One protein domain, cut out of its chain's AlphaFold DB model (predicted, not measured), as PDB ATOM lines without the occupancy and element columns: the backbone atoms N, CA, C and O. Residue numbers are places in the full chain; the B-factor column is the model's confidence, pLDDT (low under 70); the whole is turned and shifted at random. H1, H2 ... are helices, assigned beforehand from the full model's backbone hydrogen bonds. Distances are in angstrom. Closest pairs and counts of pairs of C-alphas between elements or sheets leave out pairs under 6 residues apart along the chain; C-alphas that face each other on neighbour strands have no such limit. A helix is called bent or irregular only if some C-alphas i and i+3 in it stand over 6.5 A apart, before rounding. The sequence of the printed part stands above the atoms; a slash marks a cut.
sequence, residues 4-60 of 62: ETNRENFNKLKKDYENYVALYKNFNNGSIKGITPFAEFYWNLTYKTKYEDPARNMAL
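Overview. This is residues 4 to 60 of the 62 residues of an uncharacterized protein of Bdellovibrionaceae bacterium (UniProt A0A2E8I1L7). A long, unbent helix, H1, is followed by a loop that folds back from its end to a shorter helix, H2, which begins beside the middle of H1, where residues 38 to 42 meet residues 13 to 17, and slants away from it at a steep tilt of 62 degrees. A small helix, H3, makes a corner with the far end of H2, and two stretches stick out: residues 4 to 9 of H1, and residues 47 to 60, which hold the last part of H2 and H3. The printed part has 57 residues with three named helices, in the order H1, H2, H3, and no named strand. The class is all helix. The whole is loose, with a radius of gyration of the C-alphas of 14.2 A, and elongated, with spans of 45 by 26 by 15 A.

Along the chain. The longest helix is H1, residues 4 to 27, from Glu 4 to Phe 27. It measures 34.9 A from first to last C-alpha, beginning with C-alpha 4 at (15.522, 27.054, 29.244) and ending with C-alpha 27 at (40.498, 4.007, 21.210). H2 is residues 38 to 51, from Phe 38 to Tyr 51, and measures 19.5 A. Its first C-alpha, that of Phe 38, is at (25.908, 8.817, 31.273). H3 is residues 54 to 59, from Pro 54 to Ala 59, and ends with C-alpha 59 at (33.585, 31.967, 48.472). The last printed residue, Leu 60, follows it. None of the three helices is bent or irregular.

Arrangement. H1 and H2 only just touch, with 3 pairs of C-alphas within 8 A. The closest C-alphas of the two are those of Tyr 17 and Phe 38, 6.7 A apart. They touch with a part of each helix alone, residues 13 to 17 of H1 and residues 38 to 42 of H2. Their lines stand at a steep tilt of 62 degrees, and they run opposite ways. Their centres are 12.3 A apart. H2 and H3 are close but not clearly touching, with 2 pairs of C-alphas within 8 A. The closest C-alphas of these two are those of Tyr 51 and Asn 57, 6.8 A apart. Their lines stand at a steep tilt of 57 degrees, they run the same way, and their centres are 17.5 A apart. H1 and H3 are apart, and H3 touches no helix. In H1, H2 and H3, every pair of a backbone O of residue i and the N of residue i+4 inside the helix is within hydrogen-bond range.

Size, cuts and confidence. The two C-alphas farthest apart are those of Asn 29 and Ala 59, at 44.7 A, while the first and last printed C-alphas, those of Glu 4 and Leu 60, are 27.0 A apart. Residues 4 to 9, which belong to H1, stand free, and so do residues 47 to 60, of which 47 to 51 belong to H2 and 54 to 59 to H3. Without these stretches, the body of 37 residues spans 28 by 16 by 9 A and has a radius of gyration of 10.0 A. The link from H1 to H2, with 10 residues, is short, and the link from H2 to H3, with 2 residues, is tight. The printed part has no cut. It runs from residue 4 to residue 60 in a full chain of 62 residues. The mean pLDDT of the printed part is 81.7. The model's confidence is low, under 70, in 16 residues, namely 4 to 5 and 47 to 60, and the mean pLDDT is 89 for H1, 77 for H2 and 55 for H3.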
ATOM      1  N   GLU A   4      14.817  27.109  30.532       65.25
ATOM      2  CA  GLU A   4      15.522  27.054  29.244       65.25
ATOM      3  C   GLU A   4      17.032  26.881  29.410       65.25
ATOM      4  O   GLU A   4      17.603  25.964  28.824       65.25
ATOM      5  N   THR A   5      17.664  27.649  30.300       68.31
ATOM      6  CA  THR A   5      19.106  27.545  30.574       68.31
ATOM      7  C   THR A   5      19.486  26.156  31.097       68.31
ATOM      8  O   THR A   5      20.528  25.607  30.745       68.31
ATOM      9  N   ASN A   6      18.625  25.541  31.917       74.75
ATOM     10  CA  ASN A   6      18.863  24.187  32.425       74.75
ATOM     11  C   ASN A   6      18.752  23.130  31.316       74.75
ATOM     12  O   ASN A   6      19.547  22.190  31.281       74.75
ATOM     13  N   ARG A   7      17.801  23.295  30.390       79.44
ATOM     14  CA  ARG A   7      17.620  22.393  29.247       79.44
ATOM     15  C   ARG A   7      18.768  22.497  28.244       79.44
ATOM     16  O   ARG A   7      19.248  21.472  27.769       79.44
ATOM     17  N   GLU A   8      19.225  23.707  27.942       85.88
ATOM     18  CA  GLU A   8      20.379  23.938  27.064       85.88
ATOM     19  C   GLU A   8      21.653  23.318  27.642       85.88
ATOM     20  O   GLU A   8      22.361  22.592  26.940       85.88
ATOM     21  N   ASN A   9      21.897  23.512  28.941       82.06
ATOM     22  CA  ASN A   9      23.025  22.895  29.636       82.06
ATOM     23  C   ASN A   9      22.942  21.365  29.624       82.06
ATOM     24  O   ASN A   9      23.940  20.694  29.364       82.06
ATOM     25  N   PHE A  10      21.754  20.799  29.850       85.69
ATOM     26  CA  PHE A  10      21.546  19.355  29.754       85.69
ATOM     27  C   PHE A  10      21.830  18.824  28.340       85.69
ATOM     28  O   PHE A  10      22.542  17.833  28.181       85.69
ATOM     29  N   ASN A  11      21.326  19.502  27.306       89.69
ATOM     30  CA  ASN A  11      21.567  19.121  25.914       89.69
ATOM     31  C   ASN A  11      23.056  19.190  25.552       89.69
ATOM     32  O   ASN A  11      23.559  18.306  24.856       89.69
ATOM     33  N   LYS A  12      23.772  20.204  26.048       89.12
ATOM     34  CA  LYS A  12      25.221  20.322  25.869       89.12
ATOM     35  C   LYS A  12      25.962  19.151  26.520       89.12
ATOM     36  O   LYS A  12      26.751  18.498  25.848       89.12
ATOM     37  N   LEU A  13      25.627  18.812  27.766       88.62
ATOM     38  CA  LEU A  13      26.214  17.668  28.478       88.62
ATOM     39  C   LEU A  13      25.962  16.339  27.767       88.62
ATOM     40  O   LEU A  13      26.849  15.489  27.700       88.62
ATOM     41  N   LYS A  14      24.762  16.161  27.207       91.81
ATOM     42  CA  LYS A  14      24.444  14.987  26.395       91.81
ATOM     43  C   LYS A  14      25.350  14.903  25.162       91.81
ATOM     44  O   LYS A  14      25.904  13.840  24.894       91.81
ATOM     45  N   LYS A  15      25.544  16.017  24.451       94.00
ATOM     46  CA  LYS A  15      26.440  16.085  23.287       94.00
ATOM     47  C   LYS A  15      27.896  15.787  23.667       94.00
ATOM     48  O   LYS A  15      28.580  15.056  22.956       94.00
ATOM     49  N   ASP A  16      28.357  16.306  24.800       92.25
ATOM     50  CA  ASP A  16      29.709  16.041  25.300       92.25
ATOM     51  C   ASP A  16      29.901  14.554  25.643       92.25
ATOM     52  O   ASP A  16      30.936  13.971  25.317       92.25
ATOM     53  N   TYR A  17      28.881  13.907  26.213       94.62
ATOM     54  CA  TYR A  17      28.899  12.464  26.447       94.62
ATOM     55  C   TYR A  17      28.929  11.653  25.146       94.62
ATOM     56  O   TYR A  17      29.688  10.692  25.041       94.62
ATOM     57  N   GLU A  18      28.150  12.032  24.132       95.56
ATOM     58  CA  GLU A  18      28.177  11.368  22.820       95.56
ATOM     59  C   GLU A  18      29.571  11.451  22.175       95.56
ATOM     60  O   GLU A  18      30.072  10.449  21.656       95.56
ATOM     61  N   ASN A  19      30.240  12.604  22.285       95.75
ATOM     62  CA  ASN A  19      31.625  12.772  21.840       95.75
ATOM     63  C   ASN A  19      32.597  11.887  22.634       95.75
ATOM     64  O   ASN A  19      33.456  11.234  22.040       95.75
ATOM     65  N   TYR A  20      32.445  11.821  23.960       94.31
ATOM     66  CA  TYR A  20      33.218  10.913  24.809       94.31
ATOM     67  C   TYR A  20      33.046   9.449  24.374       94.31
ATOM     68  O   TYR A  20      34.040   8.744  24.205       94.31
ATOM     69  N   VAL A  21      31.813   9.004  24.109       95.69
ATOM     70  CA  VAL A  21      31.523   7.642  23.631       95.69
ATOM     71  C   VAL A  21      32.175   7.378  22.276       95.69
ATOM     72  O   VAL A  21      32.739   6.301  22.070       95.69
ATOM     73  N   ALA A  22      32.112   8.336  21.351       95.75
ATOM     74  CA  ALA A  22      32.732   8.207  20.036       95.75
ATOM     75  C   ALA A  22      34.259   8.062  20.143       95.75
ATOM     76  O   ALA A  22      34.835   7.152  19.548       95.75
ATOM     77  N   LEU A  23      34.908   8.901  20.955       95.75
ATOM     78  CA  LEU A  23      36.346   8.810  21.210       95.75
ATOM     79  C   LEU A  23      36.714   7.496  21.903       95.75
ATOM     80  O   LEU A  23      37.651   6.826  21.479       95.75
ATOM     81  N   TYR A  24      35.948   7.087  22.918       95.88
ATOM     82  CA  TYR A  24      36.167   5.827  23.625       95.88
ATOM     83  C   TYR A  24      36.135   4.637  22.664       95.88
ATOM     84  O   TYR A  24      37.048   3.816  22.671       95.88
ATOM     85  N   LYS A  25      35.131   4.575  21.779       96.31
ATOM     86  CA  LYS A  25      35.049   3.549  20.731       96.31
ATOM     87  C   LYS A  25      36.277   3.568  19.828       96.31
ATOM     88  O   LYS A  25      36.826   2.506  19.557       96.31
ATOM     89  N   ASN A  26      36.722   4.745  19.387       96.38
ATOM     90  CA  ASN A  26      37.890   4.863  18.511       96.38
ATOM     91  C   ASN A  26      39.159   4.302  19.169       96.38
ATOM     92  O   ASN A  26      39.930   3.614  18.507       96.38
ATOM     93  N   PHE A  27      39.350   4.540  20.468       94.56
ATOM     94  CA  PHE A  27      40.498   4.007  21.210       94.56
ATOM     95  C   PHE A  27      40.342   2.539  21.624       94.56
ATOM     96  O   PHE A  27      41.339   1.868  21.872       94.56
ATOM     97  N   ASN A  28      39.112   2.029  21.689       95.31
ATOM     98  CA  ASN A  28      38.803   0.691  22.188       95.31
ATOM     99  C   ASN A  28      38.350  -0.269  21.076       95.31
ATOM    100  O   ASN A  28      37.454  -1.089  21.280       95.31
ATOM    101  N   ASN A  29      38.933  -0.161  19.877       95.25
ATOM    102  CA  ASN A  29      38.642  -1.039  18.731       95.25
ATOM    103  C   ASN A  29      37.136  -1.137  18.402       95.25
ATOM    104  O   ASN A  29      36.608  -2.210  18.113       95.25
ATOM    105  N   GLY A  30      36.419  -0.021  18.513       93.88
ATOM    106  CA  GLY A  30      34.972   0.082  18.298       93.88
ATOM    107  C   GLY A  30      34.098  -0.400  19.465       93.88
ATOM    108  O   GLY A  30      32.876  -0.260  19.405       93.88
ATOM    109  N   SER A  31      34.686  -0.934  20.537       94.31
ATOM    110  CA  SER A  31      33.961  -1.464  21.693       94.31
ATOM    111  C   SER A  31      33.577  -0.378  22.700       94.31
ATOM    112  O   SER A  31      34.345   0.531  23.004       94.31
ATOM    113  N   ILE A  32      32.389  -0.521  23.293       93.69
ATOM    114  CA  ILE A  32      31.916   0.292  24.429       93.69
ATOM    115  C   ILE A  32      32.036  -0.438  25.769       93.69
ATOM    116  O   ILE A  32      31.535   0.037  26.785       93.69
ATOM    117  N   LYS A  33      32.653  -1.623  25.796       94.88
ATOM    118  CA  LYS A  33      32.787  -2.396  27.031       94.88
ATOM    119  C   LYS A  33      33.650  -1.623  28.030       94.88
ATOM    120  O   LYS A  33      34.801  -1.349  27.724       94.88
ATOM    121  N   GLY A  34      33.101  -1.341  29.213       92.19
ATOM    122  CA  GLY A  34      33.784  -0.590  30.273       92.19
ATOM    123  C   GLY A  34      33.645   0.930  30.173       92.19
ATOM    124  O   GLY A  34      34.306   1.643  30.923       92.19
ATOM    125  N   ILE A  35      32.805   1.435  29.264       95.06
ATOM    126  CA  ILE A  35      32.521   2.865  29.178       95.06
ATOM    127  C   ILE A  35      31.796   3.368  30.436       95.06
ATOM    128  O   ILE A  35      30.916   2.684  30.961       95.06
ATOM    129  N   THR A  36      32.130   4.575  30.898       94.00
ATOM    130  CA  THR A  36      31.409   5.235  31.994       94.00
ATOM    131  C   THR A  36      29.965   5.516  31.566       94.00
ATOM    132  O   THR A  36      29.772   6.144  30.525       94.00
ATOM    133  N   PRO A  37      28.940   5.103  32.332       94.44
ATOM    134  CA  PRO A  37      27.548   5.429  32.034       94.44
ATOM    135  C   PRO A  37      27.271   6.935  32.076       94.44
ATOM    136  O   PRO A  37      27.886   7.676  32.842       94.44
ATOM    137  N   PHE A  38      26.264   7.393  31.325       91.06
ATOM    138  CA  PHE A  38      25.908   8.817  31.273       91.06
ATOM    139  C   PHE A  38      25.603   9.422  32.649       91.06
ATOM    140  O   PHE A  38      26.004  10.548  32.914       91.06
ATOM    141  N   ALA A  39      24.921   8.689  33.533       89.50
ATOM    142  CA  ALA A  39      24.586   9.185  34.868       89.50
ATOM    143  C   ALA A  39      25.843   9.489  35.702       89.50
ATOM    144  O   ALA A  39      25.923  10.534  36.342       89.50
ATOM    145  N   GLU A  40      26.850   8.615  35.635       90.12
ATOM    146  CA  GLU A  40      28.135   8.810  36.310       90.12
ATOM    147  C   GLU A  40      28.959   9.915  35.647       90.12
ATOM    148  O   GLU A  40      29.558  10.736  36.337       90.12
ATOM    149  N   PHE A  41      28.952   9.990  34.314       89.62
ATOM    150  CA  PHE A  41      29.582  11.082  33.571       89.62
ATOM    151  C   PHE A  41      28.980  12.441  33.957       89.62
ATOM    152  O   PHE A  41      29.707  13.377  34.286       89.62
ATOM    153  N   TYR A  42      27.649  12.529  33.981       86.19
ATOM    154  CA  TYR A  42      26.904  13.715  34.384       86.19
ATOM    155  C   TYR A  42      27.221  14.104  35.826       86.19
ATOM    156  O   TYR A  42      27.504  15.272  36.095       86.19
ATOM    157  N   TRP A  43      27.215  13.137  36.747       83.81
ATOM    158  CA  TRP A  43      27.542  13.387  38.146       83.81
ATOM    159  C   TRP A  43      28.977  13.881  38.307       83.81
ATOM    160  O   TRP A  43      29.193  14.916  38.923       83.81
ATOM    161  N   ASN A  44      29.953  13.217  37.686       81.06
ATOM    162  CA  ASN A  44      31.350  13.636  37.753       81.06
ATOM    163  C   ASN A  44      31.545  15.051  37.205       81.06
ATOM    164  O   ASN A  44      32.217  15.851  37.845       81.06
ATOM    165  N   LEU A  45      30.930  15.392  36.070       76.44
ATOM    166  CA  LEU A  45      31.093  16.725  35.494       76.44
ATOM    167  C   LEU A  45      30.398  17.801  36.337       76.44
ATOM    168  O   LEU A  45      30.970  18.857  36.585       76.44
ATOM    169  N   THR A  46      29.173  17.546  36.797       75.19
ATOM    170  CA  THR A  46      28.391  18.534  37.557       75.19
ATOM    171  C   THR A  46      28.881  18.689  38.992       75.19
ATOM    172  O   THR A  46      28.956  19.812  39.486       75.19
ATOM    173  N   TYR A  47      29.254  17.594  39.652       66.00
ATOM    174  CA  TYR A  47      29.743  17.595  41.025       66.00
ATOM    175  C   TYR A  47      31.161  18.161  41.103       66.00
ATOM    176  O   TYR A  47      31.388  19.098  41.866       66.00
ATOM    177  N   LYS A  48      32.102  17.699  40.264       63.47
ATOM    178  CA  LYS A  48      33.464  18.258  40.263       63.47
ATOM    179  C   LYS A  48      33.473  19.734  39.900       63.47
ATOM    180  O   LYS A  48      34.052  20.526  40.623       63.47
ATOM    181  N   THR A  49      32.735  20.150  38.872       63.94
ATOM    182  CA  THR A  49      32.663  21.583  38.526       63.94
ATOM    183  C   THR A  49      32.054  22.423  39.655       63.94
ATOM    184  O   THR A  49      32.395  23.590  39.811       63.94
ATOM    185  N   LYS A  50      31.147  21.860  40.465       61.50
ATOM    186  CA  LYS A  50      30.494  22.594  41.557       61.50
ATOM    187  C   LYS A  50      31.322  22.644  42.847       61.50
ATOM    188  O   LYS A  50      31.188  23.630  43.567       61.50
ATOM    189  N   TYR A  51      32.125  21.617  43.130       57.56
ATOM    190  CA  TYR A  51      32.811  21.433  44.419       57.56
ATOM    191  C   TYR A  51      34.343  21.342  44.329       57.56
ATOM    192  O   TYR A  51      34.999  21.398  45.361       57.56
ATOM    193  N   GLU A  52      34.937  21.210  43.142       58.91
ATOM    194  CA  GLU A  52      36.394  21.305  42.930       58.91
ATOM    195  C   GLU A  52      36.811  22.676  42.367       58.91
ATOM    196  O   GLU A  52      37.999  22.890  42.156       58.91
ATOM    197  N   ASP A  53      35.879  23.617  42.152       58.31
ATOM    198  CA  ASP A  53      36.219  25.000  41.797       58.31
ATOM    199  C   ASP A  53      36.848  25.708  43.017       58.31
ATOM    200  O   ASP A  53      36.133  26.029  43.979       58.31
ATOM    201  N   PRO A  54      38.170  25.980  43.011       58.22
ATOM    202  CA  PRO A  54      38.846  26.602  44.144       58.22
ATOM    203  C   PRO A  54      38.285  27.994  44.442       58.22
ATOM    204  O   PRO A  54      38.257  28.407  45.600       58.22
ATOM    205  N   ALA A  55      37.794  28.706  43.421       58.59
ATOM    206  CA  ALA A  55      37.241  30.046  43.572       58.59
ATOM    207  C   ALA A  55      35.886  30.028  44.292       58.59
ATOM    208  O   ALA A  55      35.559  30.966  45.019       58.59
ATOM    209  N   ARG A  56      35.103  28.950  44.143       53.53
ATOM    210  CA  ARG A  56      33.812  28.804  44.828       53.53
ATOM    211  C   ARG A  56      33.952  28.227  46.234       53.53
ATOM    212  O   ARG A  56      33.220  28.654  47.120       53.53
ATOM    213  N   ASN A  57      34.914  27.332  46.454       51.06
ATOM    214  CA  ASN A  57      35.251  26.853  47.798       51.06
ATOM    215  C   ASN A  57      35.830  27.970  48.680       51.06
ATOM    216  O   ASN A  57      35.571  27.987  49.875       51.06
ATOM    217  N   MET A  58      36.535  28.944  48.093       53.44
ATOM    218  CA  MET A  58      36.996  30.144  48.805       53.44
ATOM    219  C   MET A  58      35.863  31.160  49.065       53.44
ATOM    220  O   MET A  58      35.959  31.956  49.988       53.44
ATOM    221  N   ALA A  59      34.772  31.121  48.286       53.44
ATOM    222  CA  ALA A  59      33.585  31.967  48.472       53.44
ATOM    223  C   ALA A  59      32.521  31.361  49.414       53.44
ATOM    224  O   ALA A  59      31.559  32.042  49.765       53.44
ATOM    225  N   LEU A  60      32.663  30.083  49.778       54.22
ATOM    226  CA  LEU A  60      31.782  29.354  50.702       54.22
ATOM    227  C   LEU A  60      32.510  28.896  51.980       54.22
ATOM    228  O   LEU A  60      31.923  28.152  52.761       54.22
TER     229      LEU A  60